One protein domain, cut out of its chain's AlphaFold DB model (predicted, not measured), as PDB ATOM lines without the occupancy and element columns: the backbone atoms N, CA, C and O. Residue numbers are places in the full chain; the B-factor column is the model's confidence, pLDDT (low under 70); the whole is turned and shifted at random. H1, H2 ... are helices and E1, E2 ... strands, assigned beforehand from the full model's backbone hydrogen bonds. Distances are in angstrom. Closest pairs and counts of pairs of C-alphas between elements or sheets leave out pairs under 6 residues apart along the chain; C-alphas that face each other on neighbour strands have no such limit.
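This is residues 3 to 82 of the 83 residues of the protein "Transposase" of Tamlana carrageenivorans (UniProt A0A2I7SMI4). A long, narrow two-stranded ribbon, E1 then E2 alongside E4 and E3, makes the length, with a helical hairpin, H1 and H2, at the side of its E2 half. The 80 printed residues run E1 E2 E3 E4 H1 H2, class mixed, under half in named elements; sheets E1 - E4 and E2 - E3 are antiparallel. It spans 47 by 23 by 19 A, only just loose, close to compact, with radius of gyration 14.3 A.

Residues 3 to 17, from C-alpha 3 at (-9.055, 41.744, 33.102), hold no named element. E1 is residues 18 to 23, 14.1 A; E2 27 to 31; E3 39 to 44, 16.3 A; E4 46 to 50; H1 61 to 66; H2 72 to 80, ending at (-22.043, 53.987, 35.895).

E1 and E4 stand at 148 degrees, N 19 and O 49 2.8 A apart. Hairpin E2 and E3 stands at 153 degrees, N 29 and O 41 2.8 A apart. E3 runs on into E4 at 20 degrees. H1 and H2 touch, closest C-alphas Ala 65 and Ala 75, 5.2 A, at a shallow tilt of 25 degrees, opposite ways. Every O i to N i+4 pair is within hydrogen-bond range in H2, 1 of 2 in H1.

The farthest C-alphas, Arg 35 and Asp 52, are 47.7 A apart. The printed part has no cut and no long link; pLDDT is under 70 at residues 32 to 34, 63 to 73 and 82.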
ATOM      1  N   PHE A   3      -8.119  42.125  34.149       86.50
ATOM      2  CA  PHE A   3      -9.055  41.744  33.102       86.50
ATOM      3  C   PHE A   3      -8.923  42.702  31.927       86.50
ATOM      4  O   PHE A   3      -8.953  43.922  32.083       86.50
ATOM      5  N   GLU A   4      -8.836  42.144  30.728       89.31
ATOM      6  CA  GLU A   4      -8.791  42.920  29.496       89.31
ATOM      7  C   GLU A   4      -9.941  42.501  28.587       89.31
ATOM      8  O   GLU A   4     -10.193  41.313  28.363       89.31
ATOM      9  N   GLU A   5     -10.652  43.483  28.044       86.19
ATOM     10  CA  GLU A   5     -11.717  43.213  27.094       86.19
ATOM     11  C   GLU A   5     -11.137  42.603  25.809       86.19
ATOM     12  O   GLU A   5     -10.233  43.150  25.157       86.19
ATOM     13  N   LYS A   6     -11.676  41.442  25.420       86.75
ATOM     14  CA  LYS A   6     -11.284  40.756  24.187       86.75
ATOM     15  C   LYS A   6     -11.523  41.665  22.985       86.75
ATOM     16  O   LYS A   6     -12.499  42.410  22.938       86.75
ATOM     17  N   ASN A   7     -10.657  41.572  21.979       86.25
ATOM     18  CA  ASN A   7     -10.832  42.299  20.723       86.25
ATOM     19  C   ASN A   7     -11.901  41.629  19.840       86.25
ATOM     20  O   ASN A   7     -11.613  41.143  18.752       86.25
ATOM     21  N   ILE A   8     -13.126  41.540  20.354       86.12
ATOM     22  CA  ILE A   8     -14.280  40.990  19.648       86.12
ATOM     23  C   ILE A   8     -15.261  42.133  19.459       86.12
ATOM     24  O   ILE A   8     -15.828  42.646  20.430       86.12
ATOM     25  N   VAL A   9     -15.453  42.512  18.200       83.69
ATOM     26  CA  VAL A   9     -16.377  43.575  17.816       83.69
ATOM     27  C   VAL A   9     -17.804  43.162  18.207       83.69
ATOM     28  O   VAL A   9     -18.250  42.074  17.827       83.69
ATOM     29  N   PRO A  10     -18.523  43.987  18.990       82.81
ATOM     30  CA  PRO A  10     -19.930  43.759  19.298       82.81
ATOM     31  C   PRO A  10     -20.780  43.578  18.034       82.81
ATOM     32  O   PRO A  10     -20.539  44.229  17.019       82.81
ATOM     33  N   ASN A  11     -21.826  42.746  18.104       82.69
ATOM     34  CA  ASN A  11     -22.733  42.525  16.969       82.69
ATOM     35  C   ASN A  11     -23.356  43.830  16.439       82.69
ATOM     36  O   ASN A  11     -23.581  43.935  15.238       82.69
ATOM     37  N   SER A  12     -23.567  44.828  17.303       79.56
ATOM     38  CA  SER A  12     -24.066  46.161  16.934       79.56
ATOM     39  C   SER A  12     -23.160  46.919  15.958       79.56
ATOM     40  O   SER A  12     -23.637  47.798  15.250       79.56
ATOM     41  N   PHE A  13     -21.868  46.584  15.907       81.00
ATOM     42  CA  PHE A  13     -20.878  47.240  15.050       81.00
ATOM     43  C   PHE A  13     -20.357  46.331  13.932       81.00
ATOM     44  O   PHE A  13     -19.479  46.746  13.186       81.00
ATOM     45  N   LYS A  14     -20.885  45.106  13.775       79.50
ATOM     46  CA  LYS A  14     -20.418  44.161  12.742       79.50
ATOM     47  C   LYS A  14     -20.595  44.669  11.312       79.50
ATOM     48  O   LYS A  14     -19.845  44.264  10.435       79.50
ATOM     49  N   THR A  15     -21.589  45.521  11.081       83.25
ATOM     50  CA  THR A  15     -21.847  46.141   9.774       83.25
ATOM     51  C   THR A  15     -20.955  47.351   9.501       83.25
ATOM     52  O   THR A  15     -20.925  47.828   8.371       83.25
ATOM     53  N   ARG A  16     -20.226  47.848  10.509       82.12
ATOM     54  CA  ARG A  16     -19.352  49.019  10.400       82.12
ATOM     55  C   ARG A  16     -17.897  48.596  10.240       82.12
ATOM     56  O   ARG A  16     -17.462  47.588  10.800       82.12
ATOM     57  N   LYS A  17     -17.116  49.392   9.511       86.06
ATOM     58  CA  LYS A  17     -15.664  49.206   9.436       86.06
ATOM     59  C   LYS A  17     -15.034  49.772  10.700       86.06
ATOM     60  O   LYS A  17     -14.953  50.983  10.868       86.06
ATOM     61  N   VAL A  18     -14.603  48.891  11.599       88.88
ATOM     62  CA  VAL A  18     -14.012  49.289  12.882       88.88
ATOM     63  C   VAL A  18     -12.554  48.862  13.001       88.88
ATOM     64  O   VAL A  18     -12.189  47.726  12.707       88.88
ATOM     65  N   GLU A  19     -11.720  49.767  13.501       87.31
ATOM     66  CA  GLU A  19     -10.323  49.510  13.837       87.31
ATOM     67  C   GLU A  19     -10.123  49.500  15.351       87.31
ATOM     68  O   GLU A  19     -10.570  50.400  16.061       87.31
ATOM     69  N   SER A  20      -9.390  48.513  15.866       84.75
ATOM     70  CA  SER A  20      -8.966  48.513  17.269       84.75
ATOM     71  C   SER A  20      -7.910  49.603  17.495       84.75
ATOM     72  O   SER A  20      -6.853  49.590  16.867       84.75
ATOM     73  N   LYS A  21      -8.179  50.548  18.405       86.69
ATOM     74  CA  LYS A  21      -7.264  51.645  18.791       86.69
ATOM     75  C   LYS A  21      -6.737  51.489  20.223       86.69
ATOM     76  O   LYS A  21      -6.400  52.481  20.878       86.69
ATOM     77  N   GLY A  22      -6.681  50.249  20.710       89.94
ATOM     78  CA  GLY A  22      -6.153  49.904  22.029       89.94
ATOM     79  C   GLY A  22      -7.225  49.887  23.114       89.94
ATOM     80  O   GLY A  22      -8.325  49.383  22.894       89.94
ATOM     81  N   PHE A  23      -6.889  50.406  24.293       89.25
ATOM     82  CA  PHE A  23      -7.755  50.378  25.469       89.25
ATOM     83  C   PHE A  23      -8.039  51.787  26.000       89.25
ATOM     84  O   PHE A  23      -7.265  52.719  25.780       89.25
ATOM     85  N   HIS A  24      -9.159  51.935  26.701       86.94
ATOM     86  CA  HIS A  24      -9.405  53.085  27.568       86.94
ATOM     87  C   HIS A  24      -8.506  53.022  28.812       86.94
ATOM     88  O   HIS A  24      -7.811  52.030  29.040       86.94
ATOM     89  N   LYS A  25      -8.533  54.088  29.623       87.31
ATOM     90  CA  LYS A  25      -7.876  54.087  30.935       87.31
ATOM     91  C   LYS A  25      -8.359  52.887  31.754       87.31
ATOM     92  O   LYS A  25      -9.541  52.539  31.699       87.31
ATOM     93  N   GLU A  26      -7.423  52.260  32.462       87.69
ATOM     94  CA  GLU A  26      -7.725  51.174  33.390       87.69
ATOM     95  C   GLU A  26      -8.683  51.672  34.473       87.69
ATOM     96  O   GLU A  26      -8.595  52.815  34.923       87.69
ATOM     97  N   ILE A  27      -9.610  50.803  34.858       84.94
ATOM     98  CA  ILE A  27     -10.579  51.042  35.920       84.94
ATOM     99  C   ILE A  27     -10.322  50.009  37.004       84.94
ATOM    100  O   ILE A  27     -10.110  48.840  36.692       84.94
ATOM    101  N   ILE A  28     -10.343  50.432  38.261       84.31
ATOM    102  CA  ILE A  28     -10.164  49.547  39.407       84.31
ATOM    103  C   ILE A  28     -11.508  49.439  40.111       84.31
ATOM    104  O   ILE A  28     -12.146  50.452  40.389       84.31
ATOM    105  N   ILE A  29     -11.941  48.208  40.350       79.94
ATOM    106  CA  ILE A  29     -13.197  47.889  41.022       79.94
ATOM    107  C   ILE A  29     -12.854  47.185  42.320       79.94
ATOM    108  O   ILE A  29     -12.108  46.204  42.313       79.94
ATOM    109  N   GLU A  30     -13.407  47.682  43.412       80.88
ATOM    110  CA  GLU A  30     -13.354  47.022  44.706       80.88
ATOM    111  C   GLU A  30     -14.591  46.140  44.843       80.88
ATOM    112  O   GLU A  30     -15.714  46.611  44.670       80.88
ATOM    113  N   ASP A  31     -14.387  44.851  45.101       75.25
ATOM    114  CA  ASP A  31     -15.478  43.894  45.270       75.25
ATOM    115  C   ASP A  31     -15.222  42.988  46.480       75.25
ATOM    116  O   ASP A  31     -14.078  42.724  46.869       75.25
ATOM    117  N   PHE A  32     -16.307  42.493  47.069       68.38
ATOM    118  CA  PHE A  32     -16.292  41.485  48.119       68.38
ATOM    119  C   PHE A  32     -16.886  40.201  47.524       68.38
ATOM    120  O   PHE A  32     -18.097  39.986  47.583       68.38
ATOM    121  N   PRO A  33     -16.058  39.304  46.956       67.56
ATOM    122  CA  PRO A  33     -16.531  38.028  46.466       67.56
ATOM    123  C   PRO A  33     -17.157  37.262  47.632       67.56
ATOM    124  O   PRO A  33     -16.832  37.507  48.794       67.56
ATOM    125  N   LEU A  34     -17.983  36.263  47.318       62.12
ATOM    126  CA  LEU A  34     -18.809  35.466  48.244       62.12
ATOM    127  C   LEU A  34     -18.095  34.880  49.492       62.12
ATOM    128  O   LEU A  34     -18.745  34.294  50.349       62.12
ATOM    129  N   ARG A  35     -16.765  35.010  49.609       70.06
ATOM    130  CA  ARG A  35     -15.934  34.615  50.760       70.06
ATOM    131  C   ARG A  35     -15.430  35.793  51.619       70.06
ATOM    132  O   ARG A  35     -14.531  35.586  52.427       70.06
ATOM    133  N   GLY A  36     -15.938  37.012  51.419       70.38
ATOM    134  CA  GLY A  36     -15.679  38.177  52.279       70.38
ATOM    135  C   GLY A  36     -14.263  38.762  52.212       70.38
ATOM    136  O   GLY A  36     -13.873  39.517  53.096       70.38
ATOM    137  N   LYS A  37     -13.467  38.418  51.194       77.19
ATOM    138  CA  LYS A  37     -12.110  38.962  51.020       77.19
ATOM    139  C   LYS A  37     -12.133  40.129  50.049       77.19
ATOM    140  O   LYS A  37     -12.474  39.902  48.901       77.19
ATOM    141  N   LEU A  38     -11.705  41.318  50.461       80.38
ATOM    142  CA  LEU A  38     -11.571  42.451  49.544       80.38
ATOM    143  C   LEU A  38     -10.696  42.068  48.339       80.38
ATOM    144  O   LEU A  38      -9.568  41.592  48.508       80.38
ATOM    145  N   VAL A  39     -11.216  42.259  47.128       80.75
ATOM    146  CA  VAL A  39     -10.460  42.076  45.887       80.75
ATOM    147  C   VAL A  39     -10.510  43.332  45.034       80.75
ATOM    148  O   VAL A  39     -11.542  43.982  44.911       80.75
ATOM    149  N   TYR A  40      -9.381  43.615  44.390       84.38
ATOM    150  CA  TYR A  40      -9.256  44.663  43.385       84.38
ATOM    151  C   TYR A  40      -9.296  44.036  41.991       84.38
ATOM    152  O   TYR A  40      -8.453  43.193  41.646       84.38
ATOM    153  N   LEU A  41     -10.276  44.427  41.184       84.38
ATOM    154  CA  LEU A  41     -10.424  44.023  39.790       84.38
ATOM    155  C   LEU A  41      -9.974  45.184  38.900       84.38
ATOM    156  O   LEU A  41     -10.644  46.205  38.801       84.38
ATOM    157  N   HIS A  42      -8.835  45.019  38.244       87.19
ATOM    158  CA  HIS A  42      -8.309  45.955  37.260       87.19
ATOM    159  C   HIS A  42      -8.898  45.604  35.896       87.19
ATOM    160  O   HIS A  42      -8.671  44.502  35.398       87.19
ATOM    161  N   LEU A  43      -9.662  46.507  35.291       86.69
ATOM    162  CA  LEU A  43     -10.363  46.299  34.031       86.69
ATOM    163  C   LEU A  43      -9.861  47.269  32.960       86.69
ATOM    164  O   LEU A  43      -9.964  48.489  33.104       86.69
ATOM    165  N   LYS A  44      -9.401  46.729  31.831       89.88
ATOM    166  CA  LYS A  44      -9.098  47.503  30.621       89.88
ATOM    167  C   LYS A  44     -10.156  47.260  29.552       89.88
ATOM    168  O   LYS A  44     -10.318  46.144  29.059       89.88
ATOM    169  N   ARG A  45     -10.854  48.326  29.164       88.50
ATOM    170  CA  ARG A  45     -11.916  48.296  28.143       88.50
ATOM    171  C   ARG A  45     -11.355  48.570  26.760       88.50
ATOM    172  O   ARG A  45     -10.485  49.428  26.620       88.50
ATOM    173  N   ARG A  46     -11.840  47.863  25.745       90.38
ATOM    174  CA  ARG A  46     -11.357  48.004  24.371       90.38
ATOM    175  C   ARG A  46     -11.962  49.257  23.745       90.38
ATOM    176  O   ARG A  46     -13.144  49.540  23.910       90.38
ATOM    177  N   ARG A  47     -11.129  49.991  23.012       90.44
ATOM    178  CA  ARG A  47     -11.529  51.157  22.238       90.44
ATOM    179  C   ARG A  47     -11.425  50.836  20.760       90.44
ATOM    180  O   ARG A  47     -10.344  50.488  20.278       90.44
ATOM    181  N   TRP A  48     -12.520  51.012  20.043       91.38
ATOM    182  CA  TRP A  48     -12.536  50.940  18.591       91.38
ATOM    183  C   TRP A  48     -12.699  52.337  18.001       91.38
ATOM    184  O   TRP A  48     -13.151  53.266  18.668       91.38
ATOM    185  N   ARG A  49     -12.296  52.496  16.747       90.06
ATOM    186  CA  ARG A  49     -12.595  53.670  15.938       90.06
ATOM    187  C   ARG A  49     -13.341  53.219  14.698       90.06
ATOM    188  O   ARG A  49     -12.889  52.301  14.019       90.06
ATOM    189  N   ASP A  50     -14.461  53.865  14.431       89.88
ATOM    190  CA  ASP A  50     -15.160  53.744  13.162       89.88
ATOM    191  C   ASP A  50     -14.308  54.397  12.065       89.88
ATOM    192  O   ASP A  50     -13.835  55.523  12.233       89.88
ATOM    193  N   VAL A  51     -14.038  53.684  10.976       88.12
ATOM    194  CA  VAL A  51     -13.208  54.195   9.877       88.12
ATOM    195  C   VAL A  51     -13.947  55.282   9.102       88.12
ATOM    196  O   VAL A  51     -13.320  56.251   8.669       88.12
ATOM    197  N   ASP A  52     -15.265  55.147   8.970       87.94
ATOM    198  CA  ASP A  52     -16.083  56.009   8.125       87.94
ATOM    199  C   ASP A  52     -16.434  57.304   8.870       87.94
ATOM    200  O   ASP A  52     -16.221  58.401   8.353       87.94
ATOM    201  N   THR A  53     -16.888  57.200  10.124       87.88
ATOM    202  CA  THR A  53     -17.273  58.382  10.925       87.88
ATOM    203  C   THR A  53     -16.123  58.965  11.747       87.88
ATOM    204  O   THR A  53     -16.242  60.063  12.288       87.88
ATOM    205  N   LYS A  54     -14.990  58.252  11.858       86.88
ATOM    206  CA  LYS A  54     -13.863  58.557  12.769       86.88
ATOM    207  C   LYS A  54     -14.250  58.603  14.251       86.88
ATOM    208  O   LYS A  54     -13.423  58.979  15.091       86.88
ATOM    209  N   GLU A  55     -15.462  58.179  14.590       87.94
ATOM    210  CA  GLU A  55     -15.962  58.166  15.956       87.94
ATOM    211  C   GLU A  55     -15.281  57.078  16.776       87.94
ATOM    212  O   GLU A  55     -14.871  56.027  16.280       87.94
ATOM    213  N   THR A  56     -15.154  57.338  18.072       86.50
ATOM    214  CA  THR A  56     -14.665  56.337  19.012       86.50
ATOM    215  C   THR A  56     -15.834  55.477  19.463       86.50
ATOM    216  O   THR A  56     -16.787  55.982  20.047       86.50
ATOM    217  N   LEU A  57     -15.739  54.178  19.214       86.69
ATOM    218  CA  LEU A  57     -16.736  53.193  19.596       86.69
ATOM    219  C   LEU A  57     -16.246  52.402  20.807       86.69
ATOM    220  O   LEU A  57     -15.079  52.011  20.898       86.69
ATOM    221  N   GLN A  58     -17.169  52.123  21.715       86.56
ATOM    222  CA  GLN A  58     -16.948  51.275  22.878       86.56
ATOM    223  C   GLN A  58     -18.137  50.331  23.052       86.56
ATOM    224  O   GLN A  58     -19.236  50.593  22.556       86.56
ATOM    225  N   ARG A  59     -17.918  49.206  23.733       83.75
ATOM    226  CA  ARG A  59     -18.994  48.263  24.038       83.75
ATOM    227  C   ARG A  59     -19.930  48.875  25.078       83.75
ATOM    228  O   ARG A  59     -19.467  49.411  26.078       83.75
ATOM    229  N   ASP A  60     -21.230  48.727  24.857       79.88
ATOM    230  CA  ASP A  60     -22.256  49.068  25.841       79.88
ATOM    231  C   ASP A  60     -22.293  48.001  26.951       79.88
ATOM    232  O   ASP A  60     -22.709  46.856  26.733       79.88
ATOM    233  N   TRP A  61     -21.849  48.380  28.150       75.06
ATOM    234  CA  TRP A  61     -21.803  47.493  29.315       75.06
ATOM    235  C   TRP A  61     -23.155  47.344  30.030       75.06
ATOM    236  O   TRP A  61     -23.342  46.357  30.745       75.06
ATOM    237  N   ASN A  62     -24.141  48.215  29.769       70.88
ATOM    238  CA  ASN A  62     -25.503  48.056  30.302       70.88
ATOM    239  C   ASN A  62     -26.152  46.761  29.800       70.88
ATOM    240  O   ASN A  62     -26.918  46.121  30.524       70.88
ATOM    241  N   ASN A  63     -25.837  46.362  28.566       64.88
ATOM    242  CA  ASN A  63     -26.332  45.120  27.973       64.88
ATOM    243  C   ASN A  63     -25.588  43.884  28.492       64.88
ATOM    244  O   ASN A  63     -26.181  42.814  28.600       64.88
ATOM    245  N   VAL A  64     -24.311  44.026  28.859       66.06
ATOM    246  CA  VAL A  64     -23.503  42.933  29.420       66.06
ATOM    247  C   VAL A  64     -24.001  42.564  30.817       66.06
ATOM    248  O   VAL A  64     -24.227  41.388  31.082       66.06
ATOM    249  N   ALA A  65     -24.256  43.558  31.674       66.38
ATOM    250  CA  ALA A  65     -24.713  43.347  33.050       66.38
ATOM    251  C   ALA A  65     -26.073  42.629  33.152       66.38
ATOM    252  O   ALA A  65     -26.327  41.923  34.121       66.38
ATOM    253  N   LYS A  66     -26.954  42.781  32.153       62.12
ATOM    254  CA  LYS A  66     -28.261  42.096  32.119       62.12
ATOM    255  C   LYS A  66     -28.159  40.601  31.794       62.12
ATOM    256  O   LYS A  66     -29.081  39.858  32.110       62.12
ATOM    257  N   GLY A  67     -27.082  40.169  31.135       57.41
ATOM    258  CA  GLY A  67     -26.902  38.791  30.665       57.41
ATOM    259  C   GLY A  67     -25.994  37.929  31.546       57.41
ATOM    260  O   GLY A  67     -25.786  36.756  31.240       57.41
ATOM    261  N   THR A  68     -25.421  38.487  32.609       60.19
ATOM    262  CA  THR A  68     -24.425  37.821  33.453       60.19
ATOM    263  C   THR A  68     -24.958  37.614  34.871       60.19
ATOM    264  O   THR A  68     -25.675  38.449  35.416       60.19
ATOM    265  N   ARG A  69     -24.576  36.503  35.514       61.00
ATOM    266  CA  ARG A  69     -24.771  36.294  36.962       61.00
ATOM    267  C   ARG A  69     -23.750  37.121  37.756       61.00
ATOM    268  O   ARG A  69     -22.880  36.563  38.417       61.00
ATOM    269  N   MET A  70     -23.785  38.439  37.600       66.25
ATOM    270  CA  MET A  70     -22.960  39.374  38.369       66.25
ATOM    271  C   MET A  70     -23.696  39.794  39.644       66.25
ATOM    272  O   MET A  70     -24.927  39.760  39.685       66.25
ATOM    273  N   THR A  71     -22.952  40.173  40.684       67.25
ATOM    274  CA  THR A  71     -23.540  40.788  41.882       67.25
ATOM    275  C   THR A  71     -24.226  42.101  41.506       67.25
ATOM    276  O   THR A  71     -23.867  42.753  40.519       67.25
ATOM    277  N   THR A  72     -25.244  42.486  42.275       67.62
ATOM    278  CA  THR A  72     -26.001  43.717  42.023       67.62
ATOM    279  C   THR A  72     -25.092  44.943  42.095       67.62
ATOM    280  O   THR A  72     -25.238  45.837  41.261       67.62
ATOM    281  N   GLU A  73     -24.117  44.966  43.016       66.25
ATOM    282  CA  GLU A  73     -23.141  46.055  43.113       66.25
ATOM    283  C   GLU A  73     -22.247  46.130  41.870       66.25
ATOM    284  O   GLU A  73     -22.086  47.203  41.289       66.25
ATOM    285  N   PHE A  74     -21.732  44.993  41.388       70.62
ATOM    286  CA  PHE A  74     -20.887  44.964  40.192       70.62
ATOM    287  C   PHE A  74     -21.664  45.371  38.930       70.62
ATOM    288  O   PHE A  74     -21.164  46.113  38.085       70.62
ATOM    289  N   ALA A  75     -22.921  44.936  38.811       71.19
ATOM    290  CA  ALA A  75     -23.803  45.344  37.722       71.19
ATOM    291  C   ALA A  75     -24.145  46.843  37.775       71.19
ATOM    292  O   ALA A  75     -24.200  47.488  36.727       71.19
ATOM    293  N   ALA A  76     -24.379  47.405  38.966       72.75
ATOM    294  CA  ALA A  76     -24.612  48.836  39.154       72.75
ATOM    295  C   ALA A  76     -23.372  49.656  38.776       72.75
ATOM    296  O   ALA A  76     -23.494  50.622  38.024       72.75
ATOM    297  N   PHE A  77     -22.186  49.207  39.190       72.25
ATOM    298  CA  PHE A  77     -20.920  49.827  38.817       72.25
ATOM    299  C   PHE A  77     -20.734  49.858  37.296       72.25
ATOM    300  O   PHE A  77     -20.510  50.915  36.718       72.25
ATOM    301  N   LEU A  78     -20.921  48.726  36.607       73.56
ATOM    302  CA  LEU A  78     -20.808  48.670  35.144       73.56
ATOM    303  C   LEU A  78     -21.744  49.648  34.415       73.56
ATOM    304  O   LEU A  78     -21.380  50.141  33.344       73.56
ATOM    305  N   LYS A  79     -22.926  49.939  34.978       73.12
ATOM    306  CA  LYS A  79     -23.843  50.944  34.418       73.12
ATOM    307  C   LYS A  79     -23.291  52.360  34.537       73.12
ATOM    308  O   LYS A  79     -23.443  53.145  33.607       73.12
ATOM    309  N   GLU A  80     -22.641  52.675  35.652       73.62
ATOM    310  CA  GLU A  80     -22.043  53.987  35.895       73.62
ATOM    311  C   GLU A  80     -20.882  54.280  34.934       73.62
ATOM    312  O   GLU A  80     -20.772  55.390  34.428       73.62
ATOM    313  N   ILE A  81     -20.083  53.268  34.574       70.75
ATOM    314  CA  ILE A  81     -18.969  53.420  33.617       70.75
ATOM    315  C   ILE A  81     -19.455  53.730  32.182       70.75
ATOM    316  O   ILE A  81     -18.692  54.199  31.330       70.75
ATOM    317  N   ASN A  82     -20.703  53.389  31.870       65.69
ATOM    318  CA  ASN A  82     -21.277  53.556  30.538       65.69
ATOM    319  C   ASN A  82     -22.003  54.901  30.353       65.69
ATOM    320  O   ASN A  82     -22.558  55.140  29.280       65.69
TER     321      ASN A  82